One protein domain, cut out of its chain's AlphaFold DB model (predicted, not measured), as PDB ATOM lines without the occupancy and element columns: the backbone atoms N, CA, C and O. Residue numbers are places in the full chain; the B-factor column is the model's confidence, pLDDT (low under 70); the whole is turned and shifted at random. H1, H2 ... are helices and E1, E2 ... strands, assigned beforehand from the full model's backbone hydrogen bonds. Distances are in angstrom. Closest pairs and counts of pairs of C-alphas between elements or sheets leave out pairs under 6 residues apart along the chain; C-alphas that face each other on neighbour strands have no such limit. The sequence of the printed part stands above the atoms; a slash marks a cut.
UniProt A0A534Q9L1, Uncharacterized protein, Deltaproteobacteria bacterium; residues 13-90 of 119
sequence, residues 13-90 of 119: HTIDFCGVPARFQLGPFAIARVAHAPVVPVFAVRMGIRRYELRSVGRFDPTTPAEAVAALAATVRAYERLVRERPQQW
ATOM      1  N   HIS A  13     225.052 244.489 219.123       90.69
ATOM      2  CA  HIS A  13     223.788 244.150 219.765       90.69
ATOM      3  C   HIS A  13     222.962 245.422 219.973       90.69
ATOM      4  O   HIS A  13     223.505 246.452 220.382       90.69
ATOM      5  N   THR A  14     221.666 245.355 219.676       92.19
ATOM      6  CA  THR A  14     220.754 246.492 219.830       92.19
ATOM      7  C   THR A  14     220.317 246.620 221.282       92.19
ATOM      8  O   THR A  14     219.821 245.659 221.867       92.19
ATOM      9  N   ILE A  15     220.511 247.802 221.863       93.56
ATOM     10  CA  ILE A  15     220.089 248.158 223.218       93.56
ATOM     11  C   ILE A  15     219.491 249.562 223.154       93.56
ATOM     12  O   ILE A  15     220.045 250.439 222.491       93.56
ATOM     13  N   ASP A  16     218.379 249.781 223.851       94.38
ATOM     14  CA  ASP A  16     217.803 251.118 223.976       94.38
ATOM     15  C   ASP A  16     218.798 252.064 224.650       94.38
ATOM     16  O   ASP A  16     219.346 251.763 225.714       94.38
ATOM     17  N   PHE A  17     219.020 253.212 224.017       94.38
ATOM     18  CA  PHE A  17     219.906 254.253 224.509       94.38
ATOM     19  C   PHE A  17     219.240 255.609 224.330       94.38
ATOM     20  O   PHE A  17     218.957 256.041 223.212       94.38
ATOM     21  N   CYS A  18     218.954 256.268 225.453       93.94
ATOM     22  CA  CYS A  18     218.175 257.508 225.493       93.94
ATOM     23  C   CYS A  18     216.772 257.364 224.868       93.94
ATOM     24  O   CYS A  18     216.239 258.314 224.300       93.94
ATOM     25  N   GLY A  19     216.157 256.182 224.999       94.06
ATOM     26  CA  GLY A  19     214.798 255.899 224.519       94.06
ATOM     27  C   GLY A  19     214.693 255.536 223.036       94.06
ATOM     28  O   GLY A  19     213.588 255.302 222.559       94.06
ATOM     29  N   VAL A  20     215.817 255.468 222.320       93.75
ATOM     30  CA  VAL A  20     215.867 255.050 220.915       93.75
ATOM     31  C   VAL A  20     216.819 253.853 220.788       93.75
ATOM     32  O   VAL A  20     217.886 253.867 221.414       93.75
ATOM     33  N   PRO A  21     216.479 252.811 220.006       91.88
ATOM     34  CA  PRO A  21     217.371 251.679 219.784       91.88
ATOM     35  C   PRO A  21     218.711 252.123 219.186       91.88
ATOM     36  O   PRO A  21     218.743 252.803 218.164       91.88
ATOM     37  N   ALA A  22     219.820 251.711 219.803       91.00
ATOM     38  CA  ALA A  22     221.173 251.954 219.308       91.00
ATOM     39  C   ALA A  22     221.993 250.657 219.316       91.00
ATOM     40  O   ALA A  22     221.692 249.706 220.043       91.00
ATOM     41  N   ARG A  23     223.039 250.589 218.489       89.12
ATOM     42  CA  ARG A  23     223.859 249.380 218.322       89.12
ATOM     43  C   ARG A  23     225.160 249.509 219.099       89.12
ATOM     44  O   ARG A  23     225.957 250.390 218.822       89.12
ATOM     45  N   PHE A  24     225.431 248.584 220.012       91.25
ATOM     46  CA  PHE A  24     226.681 248.564 220.778       91.25
ATOM     47  C   PHE A  24     227.503 247.315 220.487       91.25
ATOM     48  O   PHE A  24     226.964 246.259 220.163       91.25
ATOM     49  N   GLN A  25     228.823 247.422 220.621       88.94
ATOM     50  CA  GLN A  25     229.732 246.309 220.356       88.94
ATOM     51  C   GLN A  25     229.630 245.221 221.424       88.94
ATOM     52  O   GLN A  25     230.003 245.430 222.578       88.94
ATOM     53  N   LEU A  26     229.193 244.025 221.018       92.56
ATOM     54  CA  LEU A  26     229.171 242.835 221.874       92.56
ATOM     55  C   LEU A  26     230.558 242.181 221.983       92.56
ATOM     56  O   LEU A  26     230.825 241.462 222.946       92.56
ATOM     57  N   GLY A  27     231.446 242.458 221.024       91.06
ATOM     58  CA  GLY A  27     232.792 241.890 220.915       91.06
ATOM     59  C   GLY A  27     233.566 241.774 222.237       91.06
ATOM     60  O   GLY A  27     233.959 240.660 222.574       91.06
ATOM     61  N   PRO A  28     233.744 242.850 223.033       91.69
ATOM     62  CA  PRO A  28     234.466 242.779 224.308       91.69
ATOM     63  C   PRO A  28     233.928 241.715 225.271       91.69
ATOM     64  O   PRO A  28     234.697 240.960 225.861       91.69
ATOM     65  N   PHE A  29     232.605 241.630 225.407       95.06
ATOM     66  CA  PHE A  29     231.937 240.710 226.329       95.06
ATOM     67  C   PHE A  29     231.934 239.277 225.787       95.06
ATOM     68  O   PHE A  29     232.087 238.319 226.543       95.06
ATOM     69  N   ALA A  30     231.810 239.120 224.466       94.62
ATOM     70  CA  ALA A  30     231.938 237.827 223.807       94.62
ATOM     71  C   ALA A  30     233.366 237.264 223.912       94.62
ATOM     72  O   ALA A  30     233.524 236.073 224.177       94.62
ATOM     73  N   ILE A  31     234.389 238.109 223.750       94.81
ATOM     74  CA  ILE A  31     235.798 237.733 223.919       94.81
ATOM     75  C   ILE A  31     236.068 237.343 225.371       94.81
ATOM     76  O   ILE A  31     236.649 236.289 225.597       94.81
ATOM     77  N   ALA A  32     235.602 238.135 226.342       96.31
ATOM     78  CA  ALA A  32     235.736 237.823 227.768       96.31
ATOM     79  C   ALA A  32     235.190 236.424 228.095       96.31
ATOM     80  O   ALA A  32     235.864 235.621 228.737       96.31
ATOM     81  N   ARG A  33     234.019 236.090 227.536       97.12
ATOM     82  CA  ARG A  33     233.413 234.763 227.670       97.12
ATOM     83  C   ARG A  33     234.264 233.641 227.089       97.12
ATOM     84  O   ARG A  33     234.478 232.637 227.757       97.12
ATOM     85  N   VAL A  34     234.720 233.786 225.844       97.38
ATOM     86  CA  VAL A  34     235.534 232.756 225.169       97.38
ATOM     87  C   VAL A  34     236.896 232.592 225.845       97.38
ATOM     88  O   VAL A  34     237.409 231.484 225.936       97.38
ATOM     89  N   ALA A  35     237.467 233.684 226.346       97.50
ATOM     90  CA  ALA A  35     238.742 233.679 227.050       97.50
ATOM     91  C   ALA A  35     238.629 233.212 228.511       97.50
ATOM     92  O   ALA A  35     239.652 233.145 229.190       97.50
ATOM     93  N   HIS A  36     237.416 232.934 229.009       97.00
ATOM     94  CA  HIS A  36     237.144 232.672 230.427       97.00
ATOM     95  C   HIS A  36     237.765 233.733 231.350       97.00
ATOM     96  O   HIS A  36     238.296 233.433 232.419       97.00
ATOM     97  N   ALA A  37     237.720 234.987 230.901       97.19
ATOM     98  CA  ALA A  37     238.349 236.116 231.558       97.19
ATOM     99  C   ALA A  37     237.291 237.135 232.002       97.19
ATOM    100  O   ALA A  37     236.293 237.342 231.308       97.19
ATOM    101  N   PRO A  38     237.512 237.823 233.129       96.75
ATOM    102  CA  PRO A  38     236.630 238.897 233.551       96.75
ATOM    103  C   PRO A  38     236.675 240.097 232.616       96.75
ATOM    104  O   PRO A  38     237.721 240.456 232.073       96.75
ATOM    105  N   VAL A  39     235.554 240.808 232.553       95.75
ATOM    106  CA  VAL A  39     235.456 242.135 231.950       95.75
ATOM    107  C   VAL A  39     234.969 243.145 232.985       95.75
ATOM    108  O   VAL A  39     233.987 242.924 233.691       95.75
ATOM    109  N   VAL A  40     235.681 244.269 233.079       96.69
ATOM    110  CA  VAL A  40     235.355 245.388 233.972       96.69
ATOM    111  C   VAL A  40     235.155 246.636 233.115       96.69
ATOM    112  O   VAL A  40     236.134 247.204 232.627       96.69
ATOM    113  N   PRO A  41     233.908 247.077 232.891       95.25
ATOM    114  CA  PRO A  41     233.642 248.331 232.207       95.25
ATOM    115  C   PRO A  41     234.048 249.510 233.084       95.25
ATOM    116  O   PRO A  41     233.700 249.554 234.268       95.25
ATOM    117  N   VAL A  42     234.763 250.471 232.504       95.94
ATOM    118  CA  VAL A  42     235.246 251.668 233.199       95.94
ATOM    119  C   VAL A  42     234.975 252.898 232.341       95.94
ATOM    120  O   VAL A  42     235.245 252.896 231.142       95.94
ATOM    121  N   PHE A  43     234.483 253.956 232.973       95.44
ATOM    122  CA  PHE A  43     234.286 255.273 232.387       95.44
ATOM    123  C   PHE A  43     235.188 256.281 233.092       95.44
ATOM    124  O   PHE A  43     235.254 256.296 234.322       95.44
ATOM    125  N   ALA A  44     235.853 257.139 232.324       95.19
ATOM    126  CA  ALA A  44     236.635 258.242 232.861       95.19
ATOM    127  C   ALA A  44     235.820 259.535 232.791       95.19
ATOM    128  O   ALA A  44     235.416 259.965 231.713       95.19
ATOM    129  N   VAL A  45     235.604 260.166 233.941       96.25
ATOM    130  CA  VAL A  45     234.858 261.422 234.065       96.25
ATOM    131  C   VAL A  45     235.829 262.522 234.442       96.25
ATOM    132  O   VAL A  45     236.539 262.427 235.445       96.25
ATOM    133  N   ARG A  46     235.883 263.591 233.650       96.75
ATOM    134  CA  ARG A  46     236.730 264.740 233.962       96.75
ATOM    135  C   ARG A  46     236.080 265.567 235.067       96.75
ATOM    136  O   ARG A  46     234.969 266.066 234.908       96.75
ATOM    137  N   MET A  47     236.810 265.785 236.154       96.69
ATOM    138  CA  MET A  47     236.347 266.558 237.312       96.69
ATOM    139  C   MET A  47     237.046 267.914 237.454       96.69
ATOM    140  O   MET A  47     236.676 268.710 238.311       96.69
ATOM    141  N   GLY A  48     238.071 268.179 236.642       95.31
ATOM    142  CA  GLY A  48     238.834 269.425 236.645       95.31
ATOM    143  C   GLY A  48     240.019 269.373 235.683       95.31
ATOM    144  O   GLY A  48     240.094 268.512 234.802       95.31
ATOM    145  N   ILE A  49     240.968 270.295 235.834       95.81
ATOM    146  CA  ILE A  49     242.263 270.211 235.148       95.81
ATOM    147  C   ILE A  49     243.054 269.067 235.784       95.81
ATOM    148  O   ILE A  49     243.249 269.060 236.995       95.81
ATOM    149  N   ARG A  50     243.484 268.090 234.974       95.12
ATOM    150  CA  ARG A  50     244.265 266.916 235.419       95.12
ATOM    151  C   ARG A  50     243.613 266.090 236.548       95.12
ATOM    152  O   ARG A  50     244.299 265.314 237.202       95.12
ATOM    153  N   ARG A  51     242.299 266.219 236.764       97.81
ATOM    154  CA  ARG A  51     241.543 265.463 237.775       97.81
ATOM    155  C   ARG A  51     240.443 264.656 237.103       97.81
ATOM    156  O   ARG A  51     239.570 265.236 236.455       97.81
ATOM    157  N   TYR A  52     240.474 263.342 237.304       97.38
ATOM    158  CA  TYR A  52     239.530 262.394 236.721       97.38
ATOM    159  C   TYR A  52     238.994 261.446 237.790       97.38
ATOM    160  O   TYR A  52     239.711 261.078 238.718       97.38
ATOM    161  N   GLU A  53     237.736 261.063 237.644       97.19
ATOM    162  CA  GLU A  53     237.084 260.015 238.419       97.19
ATOM    163  C   GLU A  53     236.860 258.813 237.499       97.19
ATOM    164  O   GLU A  53     236.353 258.970 236.387       97.19
ATOM    165  N   LEU A  54     237.256 257.620 237.944       96.50
ATOM    166  CA  LEU A  54     236.981 256.377 237.229       96.50
ATOM    167  C   LEU A  54     235.752 255.722 237.843       96.50
ATOM    168  O   LEU A  54     235.742 255.404 239.031       96.50
ATOM    169  N   ARG A  55     234.722 255.503 237.029       95.50
ATOM    170  CA  ARG A  55     233.488 254.835 237.444       95.50
ATOM    171  C   ARG A  55     233.387 253.487 236.762       95.50
ATOM    172  O   ARG A  55     233.588 253.395 235.557       95.50
ATOM    173  N   SER A  56     233.042 252.453 237.517       95.44
ATOM    174  CA  SER A  56     232.825 251.111 236.985       95.44
ATOM    175  C   SER A  56     231.427 250.610 237.322       95.44
ATOM    176  O   SER A  56     230.846 250.994 238.335       95.44
ATOM    177  N   VAL A  57     230.895 249.746 236.460       91.94
ATOM    178  CA  VAL A  57     229.616 249.041 236.669       91.94
ATOM    179  C   VAL A  57     229.822 247.732 237.440       91.94
ATOM    180  O   VAL A  57     228.857 247.047 237.762       91.94
ATOM    181  N   GLY A  58     231.075 247.395 237.751       92.31
ATOM    182  CA  GLY A  58     231.466 246.157 238.407       92.31
ATOM    183  C   GLY A  58     232.239 245.227 237.478       92.31
ATOM    184  O   GLY A  58     232.653 245.596 236.377       92.31
ATOM    185  N   ARG A  59     232.448 244.007 237.965       96.56
ATOM    186  CA  ARG A  59     233.113 242.918 237.254       96.56
ATOM    187  C   ARG A  59     232.061 241.947 236.731       96.56
ATOM    188  O   ARG A  59     231.161 241.568 237.473       96.56
ATOM    189  N   PHE A  60     232.210 241.537 235.478       97.88
ATOM    190  CA  PHE A  60     231.409 240.486 234.868       97.88
ATOM    191  C   PHE A  60     232.315 239.330 234.457       97.88
ATOM    192  O   PHE A  60     233.371 239.550 233.865       97.88
ATOM    193  N   ASP A  61     231.865 238.108 234.710       98.00
ATOM    194  CA  ASP A  61     232.554 236.866 234.360       98.00
ATOM    195  C   ASP A  61     231.617 236.018 233.475       98.00
ATOM    196  O   ASP A  61     231.076 235.013 233.931       98.00
ATOM    197  N   PRO A  62     231.314 236.459 232.236       97.62
ATOM    198  CA  PRO A  62     230.326 235.786 231.404       97.62
ATOM    199  C   PRO A  62     230.820 234.400 230.983       97.62
ATOM    200  O   PRO A  62     231.928 234.245 230.482       97.62
ATOM    201  N   THR A  63     229.966 233.397 231.108       98.00
ATOM    202  CA  THR A  63     230.196 232.014 230.670       98.00
ATOM    203  C   THR A  63     229.275 231.631 229.511       98.00
ATOM    204  O   THR A  63     229.643 230.825 228.653       98.00
ATOM    205  N   THR A  64     228.119 232.293 229.394       98.19
ATOM    206  CA  THR A  64     227.137 232.074 228.322       98.19
ATOM    207  C   THR A  64     226.966 233.299 227.412       98.19
ATOM    208  O   THR A  64     227.231 234.433 227.824       98.19
ATOM    209  N   PRO A  65     226.514 233.125 226.151       96.94
ATOM    210  CA  PRO A  65     226.200 234.260 225.280       96.94
ATOM    211  C   PRO A  65     225.187 235.235 225.897       96.94
ATOM    212  O   PRO A  65     225.330 236.445 225.736       96.94
ATOM    213  N   ALA A  66     224.204 234.720 226.643       97.62
ATOM    214  CA  ALA A  66     223.209 235.534 227.335       97.62
ATOM    215  C   ALA A  66     223.843 236.406 228.431       97.62
ATOM    216  O   ALA A  66     223.513 237.584 228.548       97.62
ATOM    217  N   GLU A  67     224.807 235.874 229.184       97.94
ATOM    218  CA  GLU A  67     225.547 236.645 230.191       97.94
ATOM    219  C   GLU A  67     226.425 237.731 229.562       97.94
ATOM    220  O   GLU A  67     226.509 238.835 230.097       97.94
ATOM    221  N   ALA A  68     227.031 237.467 228.398       96.94
ATOM    222  CA  ALA A  68     227.781 238.486 227.661       96.94
ATOM    223  C   ALA A  68     226.874 239.655 227.229       96.94
ATOM    224  O   ALA A  68     227.239 240.821 227.388       96.94
ATOM    225  N   VAL A  69     225.667 239.352 226.740       96.94
ATOM    226  CA  VAL A  69     224.648 240.362 226.408       96.94
ATOM    227  C   VAL A  69     224.171 241.106 227.659       96.94
ATOM    228  O   VAL A  69     224.049 242.330 227.635       96.94
ATOM    229  N   ALA A  70     223.946 240.407 228.773       97.31
ATOM    230  CA  ALA A  70     223.525 241.028 230.027       97.31
ATOM    231  C   ALA A  70     224.584 241.998 230.579       97.31
ATOM    232  O   ALA A  70     224.242 243.101 231.018       97.31
ATOM    233  N   ALA A  71     225.864 241.624 230.505       97.00
ATOM    234  CA  ALA A  71     226.985 242.472 230.896       97.00
ATOM    235  C   ALA A  71     227.098 243.718 229.999       97.00
ATOM    236  O   ALA A  71     227.259 244.835 230.504       97.00
ATOM    237  N   LEU A  72     226.920 243.558 228.682       96.12
ATOM    238  CA  LEU A  72     226.826 244.684 227.753       96.12
ATOM    239  C   LEU A  72     225.662 245.612 228.129       96.12
ATOM    240  O   LEU A  72     225.861 246.814 228.280       96.12
ATOM    241  N   ALA A  73     224.464 245.071 228.343       96.62
ATOM    242  CA  ALA A  73     223.282 245.860 228.679       96.62
ATOM    243  C   ALA A  73     223.436 246.622 230.005       96.62
ATOM    244  O   ALA A  73     223.067 247.792 230.100       96.62
ATOM    245  N   ALA A  74     224.024 245.996 231.029       97.38
ATOM    246  CA  ALA A  74     224.347 246.672 232.284       97.38
ATOM    247  C   ALA A  74     225.328 247.834 232.066       97.38
ATOM    248  O   ALA A  74     225.139 248.921 232.622       97.38
ATOM    249  N   THR A  75     226.325 247.620 231.208       97.06
ATOM    250  CA  THR A  75     227.310 248.634 230.829       97.06
ATOM    251  C   THR A  75     226.671 249.812 230.103       97.06
ATOM    252  O   THR A  75     226.880 250.954 230.506       97.06
ATOM    253  N   VAL A  76     225.839 249.550 229.092       96.25
ATOM    254  CA  VAL A  76     225.137 250.585 228.317       96.25
ATOM    255  C   VAL A  76     224.196 251.396 229.206       96.25
ATOM    256  O   VAL A  76     224.205 252.621 229.137       96.25
ATOM    257  N   ARG A  77     223.468 250.762 230.135       97.00
ATOM    258  CA  ARG A  77     222.630 251.494 231.103       97.00
ATOM    259  C   ARG A  77     223.437 252.441 231.991       97.00
ATOM    260  O   ARG A  77     222.956 253.515 232.341       97.00
ATOM    261  N   ALA A  78     224.637 252.045 232.412       96.69
ATOM    262  CA  ALA A  78     225.506 252.920 233.196       96.69
ATOM    263  C   ALA A  78     226.098 254.051 232.355       96.69
ATOM    264  O   ALA A  78     226.173 255.185 232.830       96.69
ATOM    265  N   TYR A  79     226.460 253.747 231.110       95.75
ATOM    266  CA  TYR A  79     226.909 254.740 230.148       95.75
ATOM    267  C   TYR A  79     225.830 255.793 229.887       95.75
ATOM    268  O   TYR A  79     226.113 256.980 229.989       95.75
ATOM    269  N   GLU A  80     224.580 255.379 229.669       96.25
ATOM    270  CA  GLU A  80     223.455 256.297 229.476       96.25
ATOM    271  C   GLU A  80     223.263 257.227 230.677       96.25
ATOM    272  O   GLU A  80     223.122 258.438 230.506       96.25
ATOM    273  N   ARG A  81     223.310 256.691 231.904       97.19
ATOM    274  CA  ARG A  81     223.242 257.528 233.113       97.19
ATOM    275  C   ARG A  81     224.360 258.566 233.143       97.19
ATOM    276  O   ARG A  81     224.103 259.714 233.491       97.19
ATOM    277  N   LEU A  82     225.577 258.181 232.758       95.88
ATOM    278  CA  LEU A  82     226.718 259.091 232.741       95.88
ATOM    279  C   LEU A  82     226.588 260.168 231.656       95.88
ATOM    280  O   LEU A  82     226.867 261.333 231.929       95.88
ATOM    281  N   VAL A  83     226.134 259.798 230.458       95.62
ATOM    282  CA  VAL A  83     225.870 260.746 229.364       95.62
ATOM    283  C   VAL A  83     224.793 261.748 229.773       95.62
ATOM    284  O   VAL A  83     224.969 262.943 229.563       95.62
ATOM    285  N   ARG A  84     223.725 261.295 230.442       96.06
ATOM    286  CA  ARG A  84     222.690 262.183 230.994       96.06
ATOM    287  C   ARG A  84     223.220 263.095 232.108       96.06
ATOM    288  O   ARG A  84     222.800 264.243 232.192       96.06
ATOM    289  N   GLU A  85     224.131 262.614 232.955       96.88
ATOM    290  CA  GLU A  85     224.740 263.418 234.028       96.88
ATOM    291  C   GLU A  85     225.725 264.470 233.491       96.88
ATOM    292  O   GLU A  85     225.809 265.580 234.021       96.88
ATOM    293  N   ARG A  86     226.512 264.123 232.464       96.06
ATOM    294  CA  ARG A  86     227.633 264.929 231.949       96.06
ATOM    295  C   ARG A  86     227.603 265.051 230.416       96.06
ATOM    296  O   ARG A  86     228.604 264.717 229.776       96.06
ATOM    297  N   PRO A  87     226.522 265.571 229.809       95.31
ATOM    298  CA  PRO A  87     226.360 265.584 228.352       95.31
ATOM    299  C   PRO A  87     227.489 266.328 227.626       95.31
ATOM    300  O   PRO A  87     227.946 265.891 226.578       95.31
ATOM    301  N   GLN A  88     228.039 267.387 228.224       95.06
ATOM    302  CA  GLN A  88     229.167 268.153 227.676       95.06
ATOM    303  C   GLN A  88     230.490 267.374 227.571       95.06
ATOM    304  O   GLN A  88     231.436 267.855 226.953       95.06
ATOM    305  N   GLN A  89     230.602 266.215 228.230       94.81
ATOM    306  CA  GLN A  89     231.773 265.335 228.135       94.81
ATOM    307  C   GLN A  89     231.539 264.155 227.193       94.81
ATOM    308  O   GLN A  89     232.453 263.360 226.972       94.81
ATOM    309  N   TRP A  90     230.336 264.031 226.636       93.38
ATOM    310  CA  TRP A  90     230.033 263.014 225.649       93.38
ATOM    311  C   TRP A  90     230.544 263.471 224.283       93.38
ATOM    312  O   TRP A  90     229.863 264.166 223.536       93.38
TER     313      TRP A  90
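This is residues 13 to 90 of the 119 residues of an uncharacterized protein of Deltaproteobacteria bacterium (UniProt A0A534Q9L1). One long helix, H2, runs through the middle of a flat domain, between two separate strand hairpins, E1 with E2 and E3 with E4, while the short helix H1 packs beside its first part. The 78 printed residues hold two named helices and four named strands, in the order E1, E2, H1, E3, E4, H2; each sheet has two antiparallel strands, and the class is mixed, helices and strands. The whole is only just compact, close to loose, with a radius of gyration of the C-alphas of 13.6 A, and spans 40 by 29 by 15 A.

Find C-alpha 13 at (223.788, 244.150, 219.765), where E1, residues 13 to 17, begins. E2 follows at residues 20 to 25, then H1 at 27 to 34. E3, residues 42 to 48, is 18.4 A long, and E4 covers 51 to 56. From C-alpha 65 at (226.200, 234.260, 225.280), H2 runs 30.5 A to C-alpha 85 at (224.740, 263.418, 234.028).

Look first at the hairpin E1 and E2, where N 15 and O 22 are 2.9 A apart, within hydrogen-bond range. The closest C-alphas of E1 and H2, Phe 17 and Glu 80, are 6.4 A apart. H1 touches H2, which meets it with residues 65 to 72 alone; the closest C-alphas, Phe 29 and Ala 68, are 4.9 A apart. Their lines stand at a shallow tilt of 34.7 degrees, only just short of steep, and run opposite ways. In the hairpin E3 and E4, N 45 and O 53 are 2.8 A apart, within hydrogen-bond range. The closest C-alphas of E3 and H2, Phe 43 and Tyr 79, are 7.7 A apart, while E4 and H2 are near each other. E1 and E3 are apart. In H1 and H2 every O i to N i+4 pair is within hydrogen-bond range.

The two C-alphas farthest apart, Ile 49 and Thr 64, are 41.6 A apart. The printed part has no cut and no long link. The mean pLDDT of the printed part is 95.4, and no printed residue is under 70.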